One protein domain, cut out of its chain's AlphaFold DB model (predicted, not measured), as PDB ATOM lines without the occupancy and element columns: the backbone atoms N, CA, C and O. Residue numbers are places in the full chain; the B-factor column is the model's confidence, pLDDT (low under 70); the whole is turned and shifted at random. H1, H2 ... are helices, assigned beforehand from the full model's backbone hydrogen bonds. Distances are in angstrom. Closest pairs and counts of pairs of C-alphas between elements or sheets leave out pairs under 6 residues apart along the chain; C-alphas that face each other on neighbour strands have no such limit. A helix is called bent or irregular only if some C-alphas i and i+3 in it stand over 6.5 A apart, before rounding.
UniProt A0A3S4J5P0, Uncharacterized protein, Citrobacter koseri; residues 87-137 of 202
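Overview. This is residues 87 to 137 of the 202 residues of an uncharacterized protein of Citrobacter koseri (UniProt A0A3S4J5P0). An open arch of three helices: the longest helix, H1, makes one side, short H2 turns off at its far end, and H3 stands across from H1, with no two helices in clear touch. A long loop, residues 105 to 119, swings out from H2 before coming back to H3, and after H3 the last residues, 128 to 137, fold back past it; residues 87 to 92 of H1 stick out. The printed part has 51 residues with three named helices, in the order H1, H2, H3, and no named strand; the class is all helix, though under half of the residues, 25 of 51, are in named elements. The whole is compact, with a radius of gyration of the C-alphas of 11.1 A, and spans 31 by 23 by 17 A.

Along the chain. Find C-alpha 87 at (194.022, 128.518, 148.238); from there H1 runs through residues 87 to 99, Phe 87 to Met 99, and covers 18.6 A from first to last C-alpha, ending at (191.922, 129.354, 129.819). Look just past it for H2, residues 101 to 104, Ser 101 to Phe 104, which is 5.2 A long. Then go on to C-alpha 120 at (179.090, 129.645, 140.641), where H3 begins; it takes in residues 120 to 127, Ile 120 to Phe 127, is 10.4 A long and ends at (182.410, 124.904, 131.975). No helix is bent or irregular.

Arrangement. Start at H1, which touches no helix. Go to its neighbour along the chain: H1 and H2 are close but not clearly touching, with 1 pair of C-alphas within 8 A, and the closest C-alphas, those of Leu 97 and Phe 104, are 7.0 A apart. Their centres are 13.6 A apart. Now look from H1 to H3: the two are near each other, with no pair of C-alphas within 8 A but 5 pairs within 10 A. H2 and H3 are apart. In the backbone of H1 and H3, every O i to N i+4 pair is within hydrogen-bond range; H2, with 4 residues, is too short for such a pair, and its one O i to N i+3 pair is within range. Residues 87 to 92, which belong to H1, stand free.

Size, cuts and confidence. Look for the two C-alphas farthest apart, those of Asn 108 and Asn 132, at 32.4 A. The first and last printed C-alphas, those of Phe 87 and Tyr 137, are 13.4 A apart. The printed part has no cut. The link from H1 to H2, 1 residue, is tight; the link from H2 to H3, 15 residues, is long, and its C-alphas lie 9 to 17 A from the mean of the C-alphas. Read the B-factor column for the model's confidence: the mean pLDDT of the printed part is 72.8, and residues 121 to 135 are under 70.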
ATOM      1  N   PHE A  87     193.479 127.583 149.234       71.44
ATOM      2  CA  PHE A  87     194.022 128.518 148.238       71.44
ATOM      3  C   PHE A  87     194.560 127.811 146.982       71.44
ATOM      4  O   PHE A  87     194.508 128.370 145.888       71.44
ATOM      5  N   GLY A  88     195.019 126.561 147.099       70.50
ATOM      6  CA  GLY A  88     195.421 125.757 145.943       70.50
ATOM      7  C   GLY A  88     194.248 125.418 145.019       70.50
ATOM      8  O   GLY A  88     194.404 125.433 143.797       70.50
ATOM      9  N   ASP A  89     193.060 125.164 145.575       71.75
ATOM     10  CA  ASP A  89     191.845 124.929 144.787       71.75
ATOM     11  C   ASP A  89     191.400 126.212 144.060       71.75
ATOM     12  O   ASP A  89     190.995 126.149 142.897       71.75
ATOM     13  N   ILE A  90     191.564 127.381 144.695       75.88
ATOM     14  CA  ILE A  90     191.313 128.695 144.077       75.88
ATOM     15  C   ILE A  90     192.276 128.942 142.911       75.88
ATOM     16  O   ILE A  90     191.841 129.289 141.818       75.88
ATOM     17  N   LYS A  91     193.574 128.679 143.089       74.25
ATOM     18  CA  LYS A  91     194.573 128.833 142.016       74.25
ATOM     19  C   LYS A  91     194.295 127.921 140.814       74.25
ATOM     20  O   LYS A  91     194.540 128.287 139.666       74.25
ATOM     21  N   LYS A  92     193.769 126.715 141.047       72.94
ATOM     22  CA  LYS A  92     193.322 125.821 139.962       72.94
ATOM     23  C   LYS A  92     192.110 126.391 139.225       72.94
ATOM     24  O   LYS A  92     192.040 126.258 138.005       72.94
ATOM     25  N   LEU A  93     191.176 127.009 139.947       75.62
ATOM     26  CA  LEU A  93     190.025 127.685 139.354       75.62
ATOM     27  C   LEU A  93     190.456 128.878 138.496       75.62
ATOM     28  O   LEU A  93     190.018 128.991 137.356       75.62
ATOM     29  N   GLU A  94     191.359 129.709 139.012       78.25
ATOM     30  CA  GLU A  94     191.940 130.853 138.307       78.25
ATOM     31  C   GLU A  94     192.548 130.438 136.961       78.25
ATOM     32  O   GLU A  94     192.170 130.971 135.921       78.25
ATOM     33  N   LYS A  95     193.414 129.413 136.947       75.75
ATOM     34  CA  LYS A  95     194.010 128.894 135.703       75.75
ATOM     35  C   LYS A  95     192.958 128.496 134.663       75.75
ATOM     36  O   LYS A  95     193.153 128.733 133.475       75.75
ATOM     37  N   LYS A  96     191.848 127.892 135.099       72.81
ATOM     38  CA  LYS A  96     190.760 127.498 134.196       72.81
ATOM     39  C   LYS A  96     189.949 128.692 133.699       72.81
ATOM     40  O   LYS A  96     189.594 128.718 132.528       72.81
ATOM     41  N   LEU A  97     189.679 129.671 134.561       77.19
ATOM     42  CA  LEU A  97     189.017 130.920 134.176       77.19
ATOM     43  C   LEU A  97     189.828 131.672 133.120       77.19
ATOM     44  O   LEU A  97     189.260 132.133 132.139       77.19
ATOM     45  N   ILE A  98     191.153 131.728 133.281       79.25
ATOM     46  CA  ILE A  98     192.062 132.311 132.286       79.25
ATOM     47  C   ILE A  98     191.992 131.537 130.964       79.25
ATOM     48  O   ILE A  98     191.917 132.146 129.902       79.25
ATOM     49  N   MET A  99     191.985 130.200 131.017       77.19
ATOM     50  CA  MET A  99     191.922 129.354 129.819       77.19
ATOM     51  C   MET A  99     190.650 129.579 128.988       77.19
ATOM     52  O   MET A  99     190.699 129.484 127.767       77.19
ATOM     53  N   PHE A 100     189.531 129.894 129.641       75.50
ATOM     54  CA  PHE A 100     188.243 130.167 128.998       75.50
ATOM     55  C   PHE A 100     187.868 131.653 129.052       75.50
ATOM     56  O   PHE A 100     186.690 131.993 129.042       75.50
ATOM     57  N   SER A 101     188.846 132.556 129.142       77.81
ATOM     58  CA  SER A 101     188.598 133.957 129.504       77.81
ATOM     59  C   SER A 101     187.531 134.642 128.647       77.81
ATOM     60  O   SER A 101     186.671 135.326 129.190       77.81
ATOM     61  N   MET A 102     187.516 134.382 127.338       78.75
ATOM     62  CA  MET A 102     186.529 134.934 126.404       78.75
ATOM     63  C   MET A 102     185.080 134.530 126.706       78.75
ATOM     64  O   MET A 102     184.160 135.232 126.294       78.75
ATOM     65  N   ASP A 103     184.852 133.423 127.412       77.50
ATOM     66  CA  ASP A 103     183.518 132.971 127.816       77.50
ATOM     67  C   ASP A 103     183.054 133.642 129.116       77.50
ATOM     68  O   ASP A 103     181.851 133.762 129.346       77.50
ATOM     69  N   PHE A 104     183.997 134.121 129.935       76.94
ATOM     70  CA  PHE A 104     183.751 134.579 131.304       76.94
ATOM     71  C   PHE A 104     183.892 136.074 131.519       76.94
ATOM     72  O   PHE A 104     183.176 136.635 132.351       76.94
ATOM     73  N   PHE A 105     184.806 136.697 130.789       84.88
ATOM     74  CA  PHE A 105     185.175 138.083 130.980       84.88
ATOM     75  C   PHE A 105     184.815 138.907 129.749       84.88
ATOM     76  O   PHE A 105     184.894 138.443 128.609       84.88
ATOM     77  N   GLU A 106     184.392 140.133 130.008       85.94
ATOM     78  CA  GLU A 106     184.352 141.209 129.030       85.94
ATOM     79  C   GLU A 106     185.791 141.657 128.708       85.94
ATOM     80  O   GLU A 106     186.735 141.364 129.445       85.94
ATOM     81  N   GLU A 107     185.983 142.418 127.627       84.00
ATOM     82  CA  GLU A 107     187.315 142.913 127.228       84.00
ATOM     83  C   GLU A 107     187.994 143.781 128.302       84.00
ATOM     84  O   GLU A 107     189.221 143.866 128.354       84.00
ATOM     85  N   ASN A 108     187.209 144.404 129.184       86.06
ATOM     86  CA  ASN A 108     187.707 145.207 130.300       86.06
ATOM     87  C   ASN A 108     188.133 144.368 131.525       86.06
ATOM     88  O   ASN A 108     188.587 144.940 132.515       86.06
ATOM     89  N   GLY A 109     187.990 143.039 131.469       80.19
ATOM     90  CA  GLY A 109     188.336 142.114 132.548       80.19
ATOM     91  C   GLY A 109     187.235 141.885 133.588       80.19
ATOM     92  O   GLY A 109     187.443 141.091 134.506       80.19
ATOM     93  N   ASP A 110     186.067 142.520 133.458       84.12
ATOM     94  CA  ASP A 110     184.916 142.250 134.324       84.12
ATOM     95  C   ASP A 110     184.233 140.938 133.940       84.12
ATOM     96  O   ASP A 110     184.245 140.533 132.780       84.12
ATOM     97  N   PHE A 111     183.561 140.287 134.892       83.56
ATOM     98  CA  PHE A 111     182.681 139.169 134.557       83.56
ATOM     99  C   PHE A 111     181.532 139.624 133.659       83.56
ATOM    100  O   PHE A 111     180.872 140.635 133.932       83.56
ATOM    101  N   LYS A 112     181.218 138.812 132.647       85.12
ATOM    102  CA  LYS A 112     180.049 139.050 131.803       85.12
ATOM    103  C   LYS A 112     178.773 139.098 132.635       85.12
ATOM    104  O   LYS A 112     178.556 138.289 133.548       85.12
ATOM    105  N   LYS A 113     177.890 140.047 132.322       83.25
ATOM    106  CA  LYS A 113     176.712 140.359 133.156       83.25
ATOM    107  C   LYS A 113     175.775 139.166 133.352       83.25
ATOM    108  O   LYS A 113     175.152 139.047 134.408       83.25
ATOM    109  N   GLU A 114     175.677 138.274 132.370       80.25
ATOM    110  CA  GLU A 114     174.879 137.049 132.430       80.25
ATOM    111  C   GLU A 114     175.374 136.038 133.471       80.25
ATOM    112  O   GLU A 114     174.611 135.152 133.866       80.25
ATOM    113  N   LEU A 115     176.619 136.162 133.936       76.75
ATOM    114  CA  LEU A 115     177.206 135.284 134.945       76.75
ATOM    115  C   LEU A 115     176.924 135.756 136.370       76.75
ATOM    116  O   LEU A 115     176.784 134.917 137.255       76.75
ATOM    117  N   ASN A 116     176.734 137.061 136.589       73.50
ATOM    118  CA  ASN A 116     176.551 137.650 137.925       73.50
ATOM    119  C   ASN A 116     175.350 137.090 138.704       73.50
ATOM    120  O   ASN A 116     175.311 137.165 139.928       73.50
ATOM    121  N   LYS A 117     174.355 136.538 138.004       74.75
ATOM    122  CA  LYS A 117     173.159 135.935 138.614       74.75
ATOM    123  C   LYS A 117     173.188 134.406 138.623       74.75
ATOM    124  O   LYS A 117     172.264 133.788 139.151       74.75
ATOM    125  N   LYS A 118     174.197 133.778 138.014       75.50
ATOM    126  CA  LYS A 118     174.292 132.319 137.944       75.50
ATOM    127  C   LYS A 118     175.026 131.790 139.176       75.50
ATOM    128  O   LYS A 118     176.080 132.318 139.524       75.50
ATOM    129  N   PRO A 119     174.528 130.718 139.817       74.88
ATOM    130  CA  PRO A 119     175.280 130.047 140.868       74.88
ATOM    131  C   PRO A 119     176.644 129.615 140.334       74.88
ATOM    132  O   PRO A 119     176.709 128.909 139.324       74.88
ATOM    133  N   ILE A 120     177.719 129.997 141.032       72.75
ATOM    134  CA  ILE A 120     179.090 129.645 140.641       72.75
ATOM    135  C   ILE A 120     179.222 128.137 140.420       72.75
ATOM    136  O   ILE A 120     179.841 127.702 139.465       72.75
ATOM    137  N   THR A 121     178.538 127.326 141.223       66.38
ATOM    138  CA  THR A 121     178.519 125.864 141.131       66.38
ATOM    139  C   THR A 121     177.941 125.332 139.826       66.38
ATOM    140  O   THR A 121     178.493 124.392 139.252       66.38
ATOM    141  N   LYS A 122     176.874 125.954 139.316       67.88
ATOM    142  CA  LYS A 122     176.245 125.564 138.051       67.88
ATOM    143  C   LYS A 122     177.150 125.923 136.880       67.88
ATOM    144  O   LYS A 122     177.475 125.061 136.069       67.88
ATOM    145  N   THR A 123     177.639 127.160 136.873       68.38
ATOM    146  CA  THR A 123     178.612 127.645 135.894       68.38
ATOM    147  C   THR A 123     179.874 126.772 135.909       68.38
ATOM    148  O   THR A 123     180.327 126.282 134.882       68.38
ATOM    149  N   MET A 124     180.419 126.454 137.081       65.94
ATOM    150  CA  MET A 124     181.633 125.650 137.168       65.94
ATOM    151  C   MET A 124     181.457 124.213 136.676       65.94
ATOM    152  O   MET A 124     182.396 123.629 136.133       65.94
ATOM    153  N   ARG A 125     180.272 123.626 136.851       65.69
ATOM    154  CA  ARG A 125     179.979 122.301 136.310       65.69
ATOM    155  C   ARG A 125     179.835 122.316 134.792       65.69
ATOM    156  O   ARG A 125     180.356 121.414 134.143       65.69
ATOM    157  N   GLU A 126     179.146 123.317 134.252       67.44
ATOM    158  CA  GLU A 126     178.941 123.478 132.809       67.44
ATOM    159  C   GLU A 126     180.271 123.697 132.071       67.44
ATOM    160  O   GLU A 126     180.467 123.122 131.004       67.44
ATOM    161  N   PHE A 127     181.204 124.446 132.669       59.38
ATOM    162  CA  PHE A 127     182.410 124.904 131.975       59.38
ATOM    163  C   PHE A 127     183.739 124.273 132.440       59.38
ATOM    164  O   PHE A 127     184.656 124.148 131.634       59.38
ATOM    165  N   PHE A 128     183.902 123.867 133.710       57.66
ATOM    166  CA  PHE A 128     185.236 123.528 134.252       57.66
ATOM    167  C   PHE A 128     185.455 122.079 134.664       57.66
ATOM    168  O   PHE A 128     186.606 121.629 134.674       57.66
ATOM    169  N   LEU A 129     184.430 121.374 135.140       54.50
ATOM    170  CA  LEU A 129     184.657 120.176 135.953       54.50
ATOM    171  C   LEU A 129     184.477 118.835 135.223       54.50
ATOM    172  O   LEU A 129     184.563 117.798 135.880       54.50
ATOM    173  N   ASN A 130     184.298 118.829 133.899       53.50
ATOM    174  CA  ASN A 130     183.687 117.722 133.152       53.50
ATOM    175  C   ASN A 130     182.272 117.440 133.706       53.50
ATOM    176  O   ASN A 130     182.031 117.505 134.912       53.50
ATOM    177  N   GLN A 131     181.297 117.100 132.859       53.69
ATOM    178  CA  GLN A 131     179.900 116.910 133.307       53.69
ATOM    179  C   GLN A 131     179.720 115.840 134.413       53.69
ATOM    180  O   GLN A 131     178.677 115.784 135.068       53.69
ATOM    181  N   ASN A 132     180.770 115.053 134.672       51.88
ATOM    182  CA  ASN A 132     180.845 113.987 135.666       51.88
ATOM    183  C   ASN A 132     181.253 114.448 137.081       51.88
ATOM    184  O   ASN A 132     181.220 113.644 138.010       51.88
ATOM    185  N   SER A 133     181.644 115.710 137.291       60.09
ATOM    186  CA  SER A 133     181.929 116.189 138.650       60.09
ATOM    187  C   SER A 133     180.656 116.549 139.404       60.09
ATOM    188  O   SER A 133     179.802 117.292 138.919       60.09
ATOM    189  N   SER A 134     180.579 116.059 140.640       61.91
ATOM    190  CA  SER A 134     179.479 116.308 141.579       61.91
ATOM    191  C   SER A 134     179.871 117.260 142.719       61.91
ATOM    192  O   SER A 134     179.180 117.326 143.733       61.91
ATOM    193  N   LYS A 135     181.003 117.973 142.601       68.56
ATOM    194  CA  LYS A 135     181.488 118.888 143.648       68.56
ATOM    195  C   LYS A 135     180.781 120.242 143.571       68.56
ATOM    196  O   LYS A 135     180.647 120.812 142.492       68.56
ATOM    197  N   MET A 136     180.390 120.771 144.729       71.12
ATOM    198  CA  MET A 136     179.772 122.090 144.878       71.12
ATOM    199  C   MET A 136     180.554 122.933 145.886       71.12
ATOM    200  O   MET A 136     181.021 122.425 146.902       71.12
ATOM    201  N   TYR A 137     180.669 124.225 145.594       73.62
ATOM    202  CA  TYR A 137     181.160 125.249 146.506       73.62
ATOM    203  C   TYR A 137     179.963 125.810 147.261       73.62
ATOM    204  O   TYR A 137     179.008 126.291 146.648       73.62
TER     205      TYR A 137